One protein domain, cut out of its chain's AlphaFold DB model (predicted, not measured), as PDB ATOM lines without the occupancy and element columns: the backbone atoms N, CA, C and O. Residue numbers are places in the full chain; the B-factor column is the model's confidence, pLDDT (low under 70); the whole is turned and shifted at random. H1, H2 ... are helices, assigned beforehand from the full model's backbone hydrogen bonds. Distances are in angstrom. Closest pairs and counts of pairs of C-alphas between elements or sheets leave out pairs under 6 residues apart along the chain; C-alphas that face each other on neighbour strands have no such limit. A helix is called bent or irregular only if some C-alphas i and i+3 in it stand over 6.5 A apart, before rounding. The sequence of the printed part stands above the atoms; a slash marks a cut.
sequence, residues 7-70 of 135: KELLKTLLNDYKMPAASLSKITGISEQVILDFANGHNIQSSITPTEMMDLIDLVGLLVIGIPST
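Overview. This is residues 7 to 70 of the 135 residues of an uncharacterized protein of Peribacillus butanolivorans (UniProt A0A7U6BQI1). One long helix, H4, runs along one side of a small cluster of three short helices, H1, H2 and H3, which are set steeply to one another. H1 and H2 each pack on a different stretch of H4, while H3 packs on H1 and H2 away from H4, and the link of residues 41 to 49 leads from H3 to the first residue of H4. The printed part has 64 residues, with four named helices in the order H1, H2, H3, H4 and no named strand; the class is all helix. It is compact, with a radius of gyration of the C-alphas of 11.0 A, and elongated in outline, spanning 35 by 21 by 20 A.

Arrangement. The longest helix, H4, residues 50 to 69, has a kink of 33 degrees near residue 63. It is irregular, but only just: C-alphas 64 and 67 are 6.51 A apart, and its line is a rough one. With residues 60 to 64 alone it touches H1, residues 7 to 15, at a steep tilt of 60 degrees, the same way; their closest C-alphas, of Val 60 and Leu 10, are 6.0 A apart. With residues 52 to 56 alone H4 only just touches H2, residues 21 to 28, with 3 pairs of C-alphas within 8 A; the closest, of Leu 56 and Thr 28, are 6.9 A apart. The lines of H2 and H4 are about perpendicular at 71 degrees, only just beyond steep. H1 and H2 are close but not clearly touching, their closest C-alphas, of Leu 14 and Ala 21, being 6.8 A apart. H3, residues 32 to 40, touches H1 at a steep tilt of 64 degrees, opposite ways, with the C-alphas of Ala 39 and Lys 7 closest at 5.2 A. H3 also touches H2, with the C-alphas of Glu 32 and Ser 25 closest at 5.2 A; at 70.2 degrees the two are only just about perpendicular. H3 and H4 are apart. The helix packing is mostly crossed, no tilt among the four touching pairs being shallow. Every O i to N i+4 pair is within hydrogen-bond range in H1, H2 and H3; in H4 14 of 16 are.

Along the chain. H4 is 27.0 A long, from C-alpha 50 at (164.268, 277.114, 274.947) to C-alpha 69 at (186.407, 283.929, 288.805). H1 begins at C-alpha 7 at (167.065, 282.024, 288.992) and is 12.1 A long. H2 is 10.4 A long and H3 12.4 A.

Size, cuts and confidence. The C-alphas of Ser 46 and Thr 70, the two farthest apart, are 35.2 A apart. The printed part has no cut. The links H1 to H2 and H2 to H3 are tight, and H3 to H4 is short, with 9 residues. The mean pLDDT of the printed part is 94.9, and no printed residue is under 70.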
ATOM      1  N   LYS A   7     167.928 281.032 288.351       93.06
ATOM      2  CA  LYS A   7     167.065 282.024 288.992       93.06
ATOM      3  C   LYS A   7     167.793 282.820 290.079       93.06
ATOM      4  O   LYS A   7     167.657 284.039 290.141       93.06
ATOM      5  N   GLU A   8     168.552 282.147 290.938       94.69
ATOM      6  CA  GLU A   8     169.281 282.800 292.027       94.69
ATOM      7  C   GLU A   8     170.459 283.613 291.486       94.69
ATOM      8  O   GLU A   8     170.671 284.737 291.932       94.69
ATOM      9  N   LEU A   9     171.146 283.122 290.448       95.25
ATOM     10  CA  LEU A   9     172.167 283.916 289.758       95.25
ATOM     11  C   LEU A   9     171.568 285.183 289.131       95.25
ATOM     12  O   LEU A   9     172.137 286.266 289.268       95.25
ATOM     13  N   LEU A  10     170.391 285.086 288.504       96.69
ATOM     14  CA  LEU A  10     169.716 286.258 287.950       96.69
ATOM     15  C   LEU A  10     169.345 287.254 289.057       96.69
ATOM     16  O   LEU A  10     169.572 288.451 288.900       96.69
ATOM     17  N   LYS A  11     168.836 286.787 290.203       96.19
ATOM     18  CA  LYS A  11     168.577 287.663 291.355       96.19
ATOM     19  C   LYS A  11     169.842 288.352 291.854       96.19
ATOM     20  O   LYS A  11     169.786 289.549 292.116       96.19
ATOM     21  N   THR A  12     170.961 287.640 291.970       95.69
ATOM     22  CA  THR A  12     172.255 288.237 292.338       95.69
ATOM     23  C   THR A  12     172.660 289.317 291.334       95.69
ATOM     24  O   THR A  12     173.073 290.407 291.727       95.69
ATOM     25  N   LEU A  13     172.475 289.077 290.035       96.56
ATOM     26  CA  LEU A  13     172.781 290.062 288.997       96.56
ATOM     27  C   LEU A  13     171.915 291.334 289.120       96.56
ATOM     28  O   LEU A  13     172.432 292.451 289.043       96.56
ATOM     29  N   LEU A  14     170.610 291.174 289.367       97.06
ATOM     30  CA  LEU A  14     169.666 292.286 289.538       97.06
ATOM     31  C   LEU A  14     169.904 293.061 290.846       97.06
ATOM     32  O   LEU A  14     169.917 294.293 290.858       97.06
ATOM     33  N   ASN A  15     170.093 292.347 291.956       96.25
ATOM     34  CA  ASN A  15     170.079 292.927 293.295       96.25
ATOM     35  C   ASN A  15     171.463 293.321 293.800       96.25
ATOM     36  O   ASN A  15     171.574 294.361 294.444       96.25
ATOM     37  N   ASP A  16     172.503 292.541 293.517       95.81
ATOM     38  CA  ASP A  16     173.829 292.749 294.109       95.81
ATOM     39  C   ASP A  16     174.735 293.497 293.132       95.81
ATOM     40  O   ASP A  16     175.313 294.523 293.488       95.81
ATOM     41  N   TYR A  17     174.757 293.064 291.867       95.50
ATOM     42  CA  TYR A  17     175.465 293.759 290.782       95.50
ATOM     43  C   TYR A  17     174.693 294.962 290.223       95.50
ATOM     44  O   TYR A  17     175.223 295.703 289.396       95.50
ATOM     45  N   LYS A  18     173.453 295.182 290.688       96.56
ATOM     46  CA  LYS A  18     172.591 296.319 290.316       96.56
ATOM     47  C   LYS A  18     172.339 296.431 288.811       96.56
ATOM     48  O   LYS A  18     172.109 297.530 288.306       96.56
ATOM     49  N   MET A  19     172.377 295.313 288.089       96.31
ATOM     50  CA  MET A  19     172.109 295.312 286.659       96.31
ATOM     51  C   MET A  19     170.599 295.450 286.419       96.31
ATOM     52  O   MET A  19     169.839 294.591 286.859       96.31
ATOM     53  N   PRO A  20     170.122 296.498 285.725       97.19
ATOM     54  CA  PRO A  20     168.691 296.667 285.500       97.19
ATOM     55  C   PRO A  20     168.129 295.572 284.588       97.19
ATOM     56  O   PRO A  20     168.744 295.231 283.573       97.19
ATOM     57  N   ALA A  21     166.919 295.094 284.883       97.25
ATOM     58  CA  ALA A  21     166.213 294.147 284.019       97.25
ATOM     59  C   ALA A  21     165.987 294.727 282.608       97.25
ATOM     60  O   ALA A  21     166.206 294.033 281.617       97.25
ATOM     61  N   ALA A  22     165.696 296.028 282.501       97.94
ATOM     62  CA  ALA A  22     165.659 296.754 281.229       97.94
ATOM     63  C   ALA A  22     166.969 296.665 280.414       97.94
ATOM     64  O   ALA A  22     166.932 296.629 279.185       97.94
ATOM     65  N   SER A  23     168.136 296.633 281.067       97.44
ATOM     66  CA  SER A  23     169.423 296.477 280.376       97.44
ATOM     67  C   SER A  23     169.613 295.050 279.874       97.44
ATOM     68  O   SER A  23     170.001 294.865 278.725       97.44
ATOM     69  N   LEU A  24     169.286 294.047 280.699       96.19
ATOM     70  CA  LEU A  24     169.300 292.644 280.274       96.19
ATOM     71  C   LEU A  24     168.351 292.413 279.101       96.19
ATOM     72  O   LEU A  24     168.737 291.760 278.140       96.19
ATOM     73  N   SER A  25     167.171 293.033 279.129       96.81
ATOM     74  CA  SER A  25     166.199 292.954 278.040       96.81
ATOM     75  C   SER A  25     166.767 293.439 276.706       96.81
ATOM     76  O   SER A  25     166.586 292.791 275.679       96.81
ATOM     77  N   LYS A  26     167.529 294.539 276.711       96.81
ATOM     78  CA  LYS A  26     168.200 295.042 275.502       96.81
ATOM     79  C   LYS A  26     169.319 294.126 275.009       96.81
ATOM     80  O   LYS A  26     169.565 294.086 273.812       96.81
ATOM     81  N   ILE A  27     170.011 293.445 275.923       94.81
ATOM     82  CA  ILE A  27     171.135 292.557 275.596       94.81
ATOM     83  C   ILE A  27     170.631 291.239 275.010       94.81
ATOM     84  O   ILE A  27     171.197 290.748 274.041       94.81
ATOM     85  N   THR A  28     169.581 290.667 275.597       93.94
ATOM     86  CA  THR A  28     169.097 289.328 275.239       93.94
ATOM     87  C   THR A  28     167.947 289.347 274.238       93.94
ATOM     88  O   THR A  28     167.650 288.321 273.640       93.94
ATOM     89  N   GLY A  29     167.255 290.480 274.084       94.88
ATOM     90  CA  GLY A  29     165.996 290.568 273.339       94.88
ATOM     91  C   GLY A  29     164.776 290.034 274.105       94.88
ATOM     92  O   GLY A  29     163.648 290.209 273.649       94.88
ATOM     93  N   ILE A  30     164.969 289.442 275.289       96.38
ATOM     94  CA  ILE A  30     163.886 288.930 276.138       96.38
ATOM     95  C   ILE A  30     163.187 290.112 276.806       96.38
ATOM     96  O   ILE A  30     163.839 291.042 277.279       96.38
ATOM     97  N   SER A  31     161.856 290.097 276.888       96.75
ATOM     98  CA  SER A  31     161.134 291.195 277.542       96.75
ATOM     99  C   SER A  31     161.519 291.340 279.021       96.75
ATOM    100  O   SER A  31     161.699 290.354 279.739       96.75
ATOM    101  N   GLU A  32     161.595 292.583 279.497       97.69
ATOM    102  CA  GLU A  32     161.893 292.894 280.900       97.69
ATOM    103  C   GLU A  32     160.948 292.171 281.875       97.69
ATOM    104  O   GLU A  32     161.398 291.623 282.879       97.69
ATOM    105  N   GLN A  33     159.655 292.103 281.544       97.56
ATOM    106  CA  GLN A  33     158.658 291.420 282.367       97.56
ATOM    107  C   GLN A  33     158.970 289.923 282.515       97.56
ATOM    108  O   GLN A  33     158.943 289.411 283.629       97.56
ATOM    109  N   VAL A  34     159.351 289.239 281.430       96.94
ATOM    110  CA  VAL A  34     159.723 287.812 281.465       96.94
ATOM    111  C   VAL A  34     160.964 287.574 282.330       96.94
ATOM    112  O   VAL A  34     161.004 286.609 283.092       96.94
ATOM    113  N   ILE A  35     161.956 288.469 282.269       97.12
ATOM    114  CA  ILE A  35     163.163 288.399 283.112       97.12
ATOM    115  C   ILE A  35     162.790 288.531 284.597       97.12
ATOM    116  O   ILE A  35     163.246 287.740 285.425       97.12
ATOM    117  N   LEU A  36     161.937 289.500 284.941       97.19
ATOM    118  CA  LEU A  36     161.467 289.704 286.313       97.19
ATOM    119  C   LEU A  36     160.611 288.530 286.805       97.19
ATOM    120  O   LEU A  36     160.780 288.073 287.935       97.19
ATOM    121  N   ASP A  37     159.723 288.012 285.964       96.81
ATOM    122  CA  ASP A  37     158.883 286.859 286.276       96.81
ATOM    123  C   ASP A  37     159.721 285.607 286.543       96.81
ATOM    124  O   ASP A  37     159.496 284.920 287.545       96.81
ATOM    125  N   PHE A  38     160.756 285.361 285.735       95.44
ATOM    126  CA  PHE A  38     161.709 284.281 285.987       95.44
ATOM    127  C   PHE A  38     162.431 284.454 287.327       95.44
ATOM    128  O   PHE A  38     162.445 283.530 288.144       95.44
ATOM    129  N   ALA A  39     162.964 285.651 287.596       95.00
ATOM    130  CA  ALA A  39     163.638 285.964 288.856       95.00
ATOM    131  C   ALA A  39     162.711 285.769 290.070       95.00
ATOM    132  O   ALA A  39     163.147 285.287 291.117       95.00
ATOM    133  N   ASN A  40     161.418 286.064 289.933       94.38
ATOM    134  CA  ASN A  40     160.422 285.859 290.986       94.38
ATOM    135  C   ASN A  40     159.940 284.399 291.087       94.38
ATOM    136  O   ASN A  40     159.474 283.966 292.142       94.38
ATOM    137  N   GLY A  41     160.177 283.573 290.066       91.88
ATOM    138  CA  GLY A  41     159.800 282.157 290.032       91.88
ATOM    139  C   GLY A  41     158.419 281.899 289.459       91.88
ATOM    140  O   GLY A  41     157.838 280.850 289.731       91.88
ATOM    141  N   HIS A  42     157.884 282.849 288.703       94.12
ATOM    142  CA  HIS A  42     156.681 282.636 287.920       94.12
ATOM    143  C   HIS A  42     156.986 281.712 286.731       94.12
ATOM    144  O   HIS A  42     158.122 281.615 286.259       94.12
ATOM    145  N   ASN A  43     155.964 281.005 286.246       91.62
ATOM    146  CA  ASN A  43     156.107 280.160 285.067       91.62
ATOM    147  C   ASN A  43     156.179 281.032 283.807       91.62
ATOM    148  O   ASN A  43     155.232 281.758 283.514       91.62
ATOM    149  N   ILE A  44     157.274 280.911 283.054       93.12
ATOM    150  CA  ILE A  44     157.508 281.668 281.819       93.12
ATOM    151  C   ILE A  44     157.611 280.791 280.563       93.12
ATOM    152  O   ILE A  44     157.939 281.307 279.502       93.12
ATOM    153  N   GLN A  45     157.319 279.483 280.637       89.31
ATOM    154  CA  GLN A  45     157.518 278.540 279.518       89.31
ATOM    155  C   GLN A  45     156.805 278.937 278.217       89.31
ATOM    156  O   GLN A  45     157.276 278.603 277.138       89.31
ATOM    157  N   SER A  46     155.669 279.631 278.303       91.25
ATOM    158  CA  SER A  46     154.925 280.113 277.133       91.25
ATOM    159  C   SER A  46     155.434 281.446 276.580       91.25
ATOM    160  O   SER A  46     154.968 281.883 275.532       91.25
ATOM    161  N   SER A  47     156.336 282.114 277.301       92.75
ATOM    162  CA  SER A  47     156.778 283.492 277.044       92.75
ATOM    163  C   SER A  47     158.260 283.591 276.675       92.75
ATOM    164  O   SER A  47     158.753 284.691 276.447       92.75
ATOM    165  N   ILE A  48     158.965 282.459 276.636       94.50
ATOM    166  CA  ILE A  48     160.374 282.358 276.263       94.50
ATOM    167  C   ILE A  48     160.601 281.070 275.473       94.50
ATOM    168  O   ILE A  48     160.014 280.027 275.771       94.50
ATOM    169  N   THR A  49     161.467 281.122 274.472       95.44
ATOM    170  CA  THR A  49     161.915 279.925 273.762       95.44
ATOM    171  C   THR A  49     162.985 279.170 274.563       95.44
ATOM    172  O   THR A  49     163.681 279.757 275.397       95.44
ATOM    173  N   PRO A  50     163.182 277.862 274.313       92.94
ATOM    174  CA  PRO A  50     164.268 277.114 274.947       92.94
ATOM    175  C   PRO A  50     165.662 277.701 274.679       92.94
ATOM    176  O   PRO A  50     166.512 277.654 275.563       92.94
ATOM    177  N   THR A  51     165.892 278.261 273.486       94.06
ATOM    178  CA  THR A  51     167.167 278.890 273.111       94.06
ATOM    179  C   THR A  51     167.407 280.173 273.895       94.06
ATOM    180  O   THR A  51     168.431 280.281 274.552       94.06
ATOM    181  N   GLU A  52     166.433 281.089 273.935       94.44
ATOM    182  CA  GLU A  52     166.538 282.321 274.735       94.44
ATOM    183  C   GLU A  52     166.767 282.023 276.222       94.44
ATOM    184  O   GLU A  52     167.517 282.726 276.895       94.44
ATOM    185  N   MET A  53     166.138 280.965 276.746       93.38
ATOM    186  CA  MET A  53     166.380 280.524 278.117       93.38
ATOM    187  C   MET A  53     167.832 280.071 278.311       93.38
ATOM    188  O   MET A  53     168.455 280.470 279.289       93.38
ATOM    189  N   MET A  54     168.380 279.261 277.401       92.50
ATOM    190  CA  MET A  54     169.783 278.840 277.474       92.50
ATOM    191  C   MET A  54     170.736 280.038 277.383       92.50
ATOM    192  O   MET A  54     171.594 280.182 278.250       92.50
ATOM    193  N   ASP A  55     170.511 280.949 276.436       92.06
ATOM    194  CA  ASP A  55     171.331 282.153 276.265       92.06
ATOM    195  C   ASP A  55     171.295 283.054 277.512       92.06
ATOM    196  O   ASP A  55     172.323 283.586 277.939       92.06
ATOM    197  N   LEU A  56     170.124 283.205 278.145       94.12
ATOM    198  CA  LEU A  56     169.985 283.945 279.401       94.12
ATOM    199  C   LEU A  56     170.756 283.274 280.541       94.12
ATOM    200  O   LEU A  56     171.429 283.964 281.307       94.12
ATOM    201  N   ILE A  57     170.652 281.948 280.671       93.31
ATOM    202  CA  ILE A  57     171.356 281.179 281.706       93.31
ATOM    203  C   ILE A  57     172.870 281.329 281.537       93.31
ATOM    204  O   ILE A  57     173.561 281.623 282.516       93.31
ATOM    205  N   ASP A  58     173.372 281.185 280.312       94.00
ATOM    206  CA  ASP A  58     174.796 281.305 280.004       94.00
ATOM    207  C   ASP A  58     175.303 282.723 280.275       94.00
ATOM    208  O   ASP A  58     176.305 282.900 280.973       94.00
ATOM    209  N   LEU A  59     174.577 283.750 279.817       95.44
ATOM    210  CA  LEU A  59     174.918 285.148 280.084       95.44
ATOM    211  C   LEU A  59     174.989 285.432 281.589       95.44
ATOM    212  O   LEU A  59     175.965 286.006 282.074       95.44
ATOM    213  N   VAL A  60     173.965 285.031 282.341       95.56
ATOM    214  CA  VAL A  60     173.899 285.251 283.790       95.56
ATOM    215  C   VAL A  60     175.035 284.512 284.504       95.56
ATOM    216  O   VAL A  60     175.682 285.084 285.384       95.56
ATOM    217  N   GLY A  61     175.327 283.273 284.100       94.69
ATOM    218  CA  GLY A  61     176.459 282.505 284.612       94.69
ATOM    219  C   GLY A  61     177.800 283.195 284.346       94.69
ATOM    220  O   GLY A  61     178.615 283.335 285.259       94.69
ATOM    221  N   LEU A  62     178.016 283.697 283.130       93.56
ATOM    222  CA  LEU A  62     179.229 284.436 282.771       93.56
ATOM    223  C   LEU A  62     179.383 285.727 283.582       93.56
ATOM    224  O   LEU A  62     180.482 286.024 284.047       93.56
ATOM    225  N   LEU A  63     178.304 286.482 283.790       95.12
ATOM    226  CA  LEU A  63     178.362 287.754 284.512       95.12
ATOM    227  C   LEU A  63     178.579 287.572 286.019       95.12
ATOM    228  O   LEU A  63     179.359 288.313 286.615       95.12
ATOM    229  N   VAL A  64     177.911 286.594 286.636       95.56
ATOM    230  CA  VAL A  64     177.932 286.407 288.099       95.56
ATOM    231  C   VAL A  64     179.079 285.511 288.556       95.56
ATOM    232  O   VAL A  64     179.626 285.725 289.634       95.56
ATOM    233  N   ILE A  65     179.447 284.510 287.755       93.12
ATOM    234  CA  ILE A  65     180.491 283.537 288.098       93.12
ATOM    235  C   ILE A  65     181.736 283.777 287.251       93.12
ATOM    236  O   ILE A  65     182.829 283.890 287.799       93.12
ATOM    237  N   GLY A  66     181.589 283.878 285.928       92.00
ATOM    238  CA  GLY A  66     182.720 283.989 284.999       92.00
ATOM    239  C   GLY A  66     183.602 285.213 285.257       92.00
ATOM    240  O   GLY A  66     184.799 285.067 285.497       92.00
ATOM    241  N   ILE A  67     183.015 286.416 285.276       92.25
ATOM    242  CA  ILE A  67     183.754 287.673 285.472       92.25
ATOM    243  C   ILE A  67     184.529 287.697 286.801       92.25
ATOM    244  O   ILE A  67     185.709 288.047 286.759       92.25
ATOM    245  N   PRO A  68     183.938 287.345 287.962       92.75
ATOM    246  CA  PRO A  68     184.678 287.353 289.227       92.75
ATOM    247  C   PRO A  68     185.707 286.228 289.368       92.75
ATOM    248  O   PRO A  68     186.652 286.381 290.136       92.75
ATOM    249  N   SER A  69     185.517 285.095 288.683       92.56
ATOM    250  CA  SER A  69     186.407 283.929 288.805       92.56
ATOM    251  C   SER A  69     187.592 283.941 287.843       92.56
ATOM    252  O   SER A  69     188.515 283.156 288.037       92.56
ATOM    253  N   THR A  70     187.583 284.817 286.834       93.00
ATOM    254  CA  THR A  70     188.658 284.919 285.838       93.00
ATOM    255  C   THR A  70     189.484 286.178 286.063       93.00
ATOM    256  O   THR A  70     188.947 287.293 286.123       93.00
TER     257      THR A  70